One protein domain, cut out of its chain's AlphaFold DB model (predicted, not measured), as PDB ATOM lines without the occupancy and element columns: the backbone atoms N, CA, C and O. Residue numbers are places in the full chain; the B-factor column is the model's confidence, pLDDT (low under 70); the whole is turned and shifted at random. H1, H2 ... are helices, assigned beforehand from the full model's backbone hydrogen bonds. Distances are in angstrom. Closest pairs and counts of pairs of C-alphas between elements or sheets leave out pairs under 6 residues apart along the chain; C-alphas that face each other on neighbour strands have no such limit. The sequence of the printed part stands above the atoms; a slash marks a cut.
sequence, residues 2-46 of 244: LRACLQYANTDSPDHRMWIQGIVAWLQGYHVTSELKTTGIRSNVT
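What this domain is: This is residues 2 to 46 of the 244 residues of an uncharacterized protein of Candidatus Hakubanella thermoalkaliphilus (UniProt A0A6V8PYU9). The longest helix, H2, is one side of a helical hairpin: H1 comes before it, folds over through a tight link and lies beside it, running the opposite way. The short helix H3 packs on the middle of H2, on residues 19 to 23, and an ending stretch with no named element, residues 40 to 46, runs on from H3 to one end of the longest axis. The printed part has 45 residues with three named helices, in the order H1, H2, H3, no named strand, and the class all helix. It is compact, with a radius of gyration of the C-alphas of 9.7 A, and elongated, spanning 31 by 17 by 16 A.

Where its parts are: H2 is residues 14 to 27, 20.3 A from first to last C-alpha, from (202.568, 212.065, 100.601) to (215.190, 201.294, 112.252). H1 is residues 2 to 9, 10.3 A long, with C-alpha 2 at (219.922, 208.777, 108.642). H3 is residues 36 to 39, 5.4 A long, and C-alpha 39 is at (216.188, 206.377, 100.036).

How they stand to each other: H2 and H1 touch and form a helical hairpin, at a shallow tilt of 31 degrees, opposite ways. Their closest C-alphas, those of His 16 and Tyr 8, are 5.6 A apart. H2 touches H3 with residues 19 to 23 alone; the closest C-alphas, those of Gly 22 and Leu 36, are 6.2 A apart. H1 and H3 are close but not clearly touching, with the C-alphas of Ala 4 and Thr 39 the closest at 5.7 A. In H1 and H2 every O i to N i+4 pair is within hydrogen-bond range; H3 is too short for such a pair, and its one O i to N i+3 pair is within range.

The domain as a whole: The C-alphas farthest apart, those of Asp 12 and Thr 46, are 31.2 A apart. The printed part has no cut. The link from H1 to H2 is tight, with 4 residues, and that from H2 to H3 is short, with 8. The mean pLDDT of the printed part is 79.6; residues 2 to 6 and 9 to 11 are under 70.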
ATOM      1  N   LEU A   2     220.164 207.560 107.838       64.38
ATOM      2  CA  LEU A   2     219.922 208.777 108.642       64.38
ATOM      3  C   LEU A   2     219.977 210.088 107.847       64.38
ATOM      4  O   LEU A   2     219.184 210.993 108.074       64.38
ATOM      5  N   ARG A   3     220.844 210.156 106.828       67.88
ATOM      6  CA  ARG A   3     220.836 211.250 105.843       67.88
ATOM      7  C   ARG A   3     219.511 211.332 105.077       67.88
ATOM      8  O   ARG A   3     219.042 212.426 104.803       67.88
ATOM      9  N   ALA A   4     218.910 210.183 104.764       65.69
ATOM     10  CA  ALA A   4     217.623 210.122 104.082       65.69
ATOM     11  C   ALA A   4     216.475 210.526 105.017       65.69
ATOM     12  O   ALA A   4     215.602 211.270 104.591       65.69
ATOM     13  N   CYS A   5     216.517 210.143 106.303       64.50
ATOM     14  CA  CYS A   5     215.587 210.675 107.308       64.50
ATOM     15  C   CYS A   5     215.608 212.203 107.325       64.50
ATOM     16  O   CYS A   5     214.561 212.819 107.185       64.50
ATOM     17  N   LEU A   6     216.794 212.811 107.449       65.75
ATOM     18  CA  LEU A   6     216.939 214.269 107.477       65.75
ATOM     19  C   LEU A   6     216.457 214.943 106.189       65.75
ATOM     20  O   LEU A   6     215.836 215.999 106.247       65.75
ATOM     21  N   GLN A   7     216.739 214.335 105.037       70.81
ATOM     22  CA  GLN A   7     216.341 214.871 103.738       70.81
ATOM     23  C   GLN A   7     214.817 214.924 103.579       70.81
ATOM     24  O   GLN A   7     214.294 215.879 103.010       70.81
ATOM     25  N   TYR A   8     214.101 213.924 104.097       70.50
ATOM     26  CA  TYR A   8     212.649 213.834 103.943       70.50
ATOM     27  C   TYR A   8     211.865 214.412 105.131       70.50
ATOM     28  O   TYR A   8     210.711 214.784 104.946       70.50
ATOM     29  N   ALA A   9     212.479 214.570 106.311       66.31
ATOM     30  CA  ALA A   9     211.819 215.043 107.536       66.31
ATOM     31  C   ALA A   9     211.188 216.443 107.426       66.31
ATOM     32  O   ALA A   9     210.175 216.697 108.067       66.31
ATOM     33  N   ASN A  10     211.752 217.333 106.603       65.44
ATOM     34  CA  ASN A  10     211.271 218.713 106.442       65.44
ATOM     35  C   ASN A  10     210.379 218.926 105.209       65.44
ATOM     36  O   ASN A  10     210.124 220.071 104.836       65.44
ATOM     37  N   THR A  11     209.933 217.859 104.541       69.00
ATOM     38  CA  THR A  11     209.270 217.993 103.238       69.00
ATOM     39  C   THR A  11     207.903 217.317 103.223       69.00
ATOM     40  O   THR A  11     207.803 216.098 103.334       69.00
ATOM     41  N   ASP A  12     206.842 218.095 103.013       71.50
ATOM     42  CA  ASP A  12     205.462 217.672 103.290       71.50
ATOM     43  C   ASP A  12     204.733 217.064 102.068       71.50
ATOM     44  O   ASP A  12     203.662 217.503 101.653       71.50
ATOM     45  N   SER A  13     205.343 216.043 101.455       83.62
ATOM     46  CA  SER A  13     204.742 215.268 100.354       83.62
ATOM     47  C   SER A  13     204.181 213.929 100.864       83.62
ATOM     48  O   SER A  13     204.796 213.320 101.748       83.62
ATOM     49  N   PRO A  14     203.064 213.413 100.306       80.62
ATOM     50  CA  PRO A  14     202.568 212.065 100.601       80.62
ATOM     51  C   PRO A  14     203.642 210.972 100.477       80.62
ATOM     52  O   PRO A  14     203.753 210.124 101.363       80.62
ATOM     53  N   ASP A  15     204.489 211.047  99.447       80.56
ATOM     54  CA  ASP A  15     205.562 210.074  99.206       80.56
ATOM     55  C   ASP A  15     206.648 210.137 100.289       80.56
ATOM     56  O   ASP A  15     207.160 209.112 100.744       80.56
ATOM     57  N   HIS A  16     206.961 211.342 100.779       82.00
ATOM     58  CA  HIS A  16     207.949 211.538 101.839       82.00
ATOM     59  C   HIS A  16     207.475 210.970 103.175       82.00
ATOM     60  O   HIS A  16     208.267 210.358 103.889       82.00
ATOM     61  N   ARG A  17     206.180 211.100 103.494       80.50
ATOM     62  CA  ARG A  17     205.599 210.476 104.695       80.50
ATOM     63  C   ARG A  17     205.704 208.953 104.639       80.50
ATOM     64  O   ARG A  17     206.093 208.341 105.632       80.50
ATOM     65  N   MET A  18     205.439 208.355 103.476       83.31
ATOM     66  CA  MET A  18     205.607 206.914 103.259       83.31
ATOM     67  C   MET A  18     207.073 206.481 103.422       83.31
ATOM     68  O   MET A  18     207.354 205.484 104.087       83.31
ATOM     69  N   TRP A  19     208.028 207.247 102.885       83.69
ATOM     70  CA  TRP A  19     209.452 206.959 103.073       83.69
ATOM     71  C   TRP A  19     209.893 207.095 104.526       83.69
ATOM     72  O   TRP A  19     210.608 206.222 105.007       83.69
ATOM     73  N   ILE A  20     209.448 208.121 105.258       83.12
ATOM     74  CA  ILE A  20     209.752 208.262 106.690       83.12
ATOM     75  C   ILE A  20     209.238 207.048 107.465       83.12
ATOM     76  O   ILE A  20     210.003 206.464 108.230       83.12
ATOM     77  N   GLN A  21     207.993 206.623 107.234       84.44
ATOM     78  CA  GLN A  21     207.436 205.423 107.865       84.44
ATOM     79  C   GLN A  21     208.262 204.174 107.542       84.44
ATOM     80  O   GLN A  21     208.595 203.409 108.445       84.44
ATOM     81  N   GLY A  22     208.662 203.999 106.280       87.06
ATOM     82  CA  GLY A  22     209.524 202.893 105.871       87.06
ATOM     83  C   GLY A  22     210.908 202.929 106.527       87.06
ATOM     84  O   GLY A  22     211.431 201.888 106.920       87.06
ATOM     85  N   ILE A  23     211.504 204.116 106.701       83.50
ATOM     86  CA  ILE A  23     212.797 204.241 107.381       83.50
ATOM     87  C   ILE A  23     212.649 203.958 108.882       83.50
ATOM     88  O   ILE A  23     213.505 203.283 109.451       83.50
ATOM     89  N   VAL A  24     211.571 204.426 109.521       84.06
ATOM     90  CA  VAL A  24     211.267 204.112 110.926       84.06
ATOM     91  C   VAL A  24     211.076 202.606 111.107       84.06
ATOM     92  O   VAL A  24     211.682 202.032 112.007       84.06
ATOM     93  N   ALA A  25     210.336 201.946 110.213       86.44
ATOM     94  CA  ALA A  25     210.193 200.494 110.231       86.44
ATOM     95  C   ALA A  25     211.557 199.792 110.078       86.44
ATOM     96  O   ALA A  25     211.896 198.878 110.825       86.44
ATOM     97  N   TRP A  26     212.409 200.252 109.166       87.62
ATOM     98  CA  TRP A  26     213.753 199.693 109.037       87.62
ATOM     99  C   TRP A  26     214.614 199.891 110.297       87.62
ATOM    100  O   TRP A  26     215.321 198.967 110.698       87.62
ATOM    101  N   LEU A  27     214.524 201.050 110.963       81.12
ATOM    102  CA  LEU A  27     215.190 201.294 112.252       81.12
ATOM    103  C   LEU A  27     214.674 200.364 113.360       81.12
ATOM    104  O   LEU A  27     215.439 199.995 114.244       81.12
ATOM    105  N   GLN A  28     213.409 199.947 113.289       82.94
ATOM    106  CA  GLN A  28     212.820 198.931 114.169       82.94
ATOM    107  C   GLN A  28     213.247 197.495 113.810       82.94
ATOM    108  O   GLN A  28     212.863 196.552 114.496       82.94
ATOM    109  N   GLY A  29     214.047 197.309 112.754       83.12
ATOM    110  CA  GLY A  29     214.551 196.008 112.317       83.12
ATOM    111  C   GLY A  29     213.693 195.312 111.257       83.12
ATOM    112  O   GLY A  29     213.993 194.172 110.901       83.12
ATOM    113  N   TYR A  30     212.660 195.969 110.717       87.50
ATOM    114  CA  TYR A  30     211.901 195.416 109.595       87.50
ATOM    115  C   TYR A  30     212.750 195.353 108.315       87.50
ATOM    116  O   TYR A  30     213.701 196.115 108.107       87.50
ATOM    117  N   HIS A  31     212.391 194.422 107.429       87.00
ATOM    118  CA  HIS A  31     213.080 194.245 106.157       87.00
ATOM    119  C   HIS A  31     212.947 195.474 105.248       87.00
ATOM    120  O   HIS A  31     211.906 196.125 105.182       87.00
ATOM    121  N   VAL A  32     214.009 195.752 104.495       86.44
ATOM    122  CA  VAL A  32     214.043 196.799 103.473       86.44
ATOM    123  C   VAL A  32     213.069 196.452 102.351       86.44
ATOM    124  O   VAL A  32     213.227 195.430 101.680       86.44
ATOM    125  N   THR A  33     212.106 197.337 102.100       85.69
ATOM    126  CA  THR A  33     211.185 197.221 100.963       85.69
ATOM    127  C   THR A  33     211.799 197.789  99.678       85.69
ATOM    128  O   THR A  33     212.823 198.480  99.702       85.69
ATOM    129  N   SER A  34     211.194 197.496  98.526       83.81
ATOM    130  CA  SER A  34     211.594 198.041  97.219       83.81
ATOM    131  C   SER A  34     211.609 199.566  97.204       83.81
ATOM    132  O   SER A  34     212.555 200.174  96.705       83.81
ATOM    133  N   GLU A  35     210.595 200.176  97.804       79.94
ATOM    134  CA  GLU A  35     210.384 201.620  97.857       79.94
ATOM    135  C   GLU A  35     211.479 202.264  98.705       79.94
ATOM    136  O   GLU A  35     212.045 203.290  98.332       79.94
ATOM    137  N   LEU A  36     211.862 201.608  99.803       82.19
ATOM    138  CA  LEU A  36     212.881 202.107 100.714       82.19
ATOM    139  C   LEU A  36     214.282 202.135 100.085       82.19
ATOM    140  O   LEU A  36     215.106 202.969 100.465       82.19
ATOM    141  N   LYS A  37     214.558 201.305  99.069       82.62
ATOM    142  CA  LYS A  37     215.846 201.327  98.350       82.62
ATOM    143  C   LYS A  37     216.124 202.665  97.664       82.62
ATOM    144  O   LYS A  37     217.290 203.049  97.550       82.62
ATOM    145  N   THR A  38     215.080 203.401  97.274       81.88
ATOM    146  CA  THR A  38     215.199 204.746  96.676       81.88
ATOM    147  C   THR A  38     215.786 205.771  97.652       81.88
ATOM    148  O   THR A  38     216.475 206.700  97.242       81.88
ATOM    149  N   THR A  39     215.628 205.543  98.960       76.56
ATOM    150  CA  THR A  39     216.188 206.377 100.036       76.56
ATOM    151  C   THR A  39     217.677 206.098 100.304       76.56
ATOM    152  O   THR A  39     218.294 206.702 101.184       76.56
ATOM    153  N   GLY A  40     218.285 205.157  99.572       79.25
ATOM    154  CA  GLY A  40     219.675 204.738  99.756       79.25
ATOM    155  C   GLY A  40     219.889 203.701 100.866       79.25
ATOM    156  O   GLY A  40     221.032 203.336 101.134       79.25
ATOM    157  N   ILE A  41     218.826 203.199 101.505       83.75
ATOM    158  CA  ILE A  41     218.890 202.048 102.420       83.75
ATOM    159  C   ILE A  41     218.861 200.765 101.586       83.75
ATOM    160  O   ILE A  41     217.870 200.475 100.926       83.75
ATOM    161  N   ARG A  42     219.959 200.001 101.583       82.56
ATOM    162  CA  ARG A  42     220.121 198.843 100.680       82.56
ATOM    163  C   ARG A  42     220.169 197.489 101.378       82.56
ATOM    164  O   ARG A  42     219.991 196.474 100.711       82.56
ATOM    165  N   SER A  43     220.413 197.463 102.683       85.62
ATOM    166  CA  SER A  43     220.611 196.238 103.455       85.62
ATOM    167  C   SER A  43     219.728 196.218 104.698       85.62
ATOM    168  O   SER A  43     219.439 197.254 105.297       85.62
ATOM    169  N   ASN A  44     219.293 195.018 105.079       87.81
ATOM    170  CA  ASN A  44     218.591 194.792 106.338       87.81
ATOM    171  C   ASN A  44     219.536 195.012 107.520       87.81
ATOM    172  O   ASN A  44     220.753 194.832 107.396       87.81
ATOM    173  N   VAL A  45     218.966 195.342 108.675       85.69
ATOM    174  CA  VAL A  45     219.695 195.255 109.940       85.69
ATOM    175  C   VAL A  45     219.951 193.778 110.233       85.69
ATOM    176  O   VAL A  45     219.053 192.943 110.167       85.69
ATOM    177  N   THR A  46     221.205 193.442 110.502       85.75
ATOM    178  CA  THR A  46     221.670 192.087 110.791       85.75
ATOM    179  C   THR A  46     222.670 192.128 111.934       85.75
ATOM    180  O   THR A  46     223.320 193.138 112.197       85.75
TER     181      THR A  46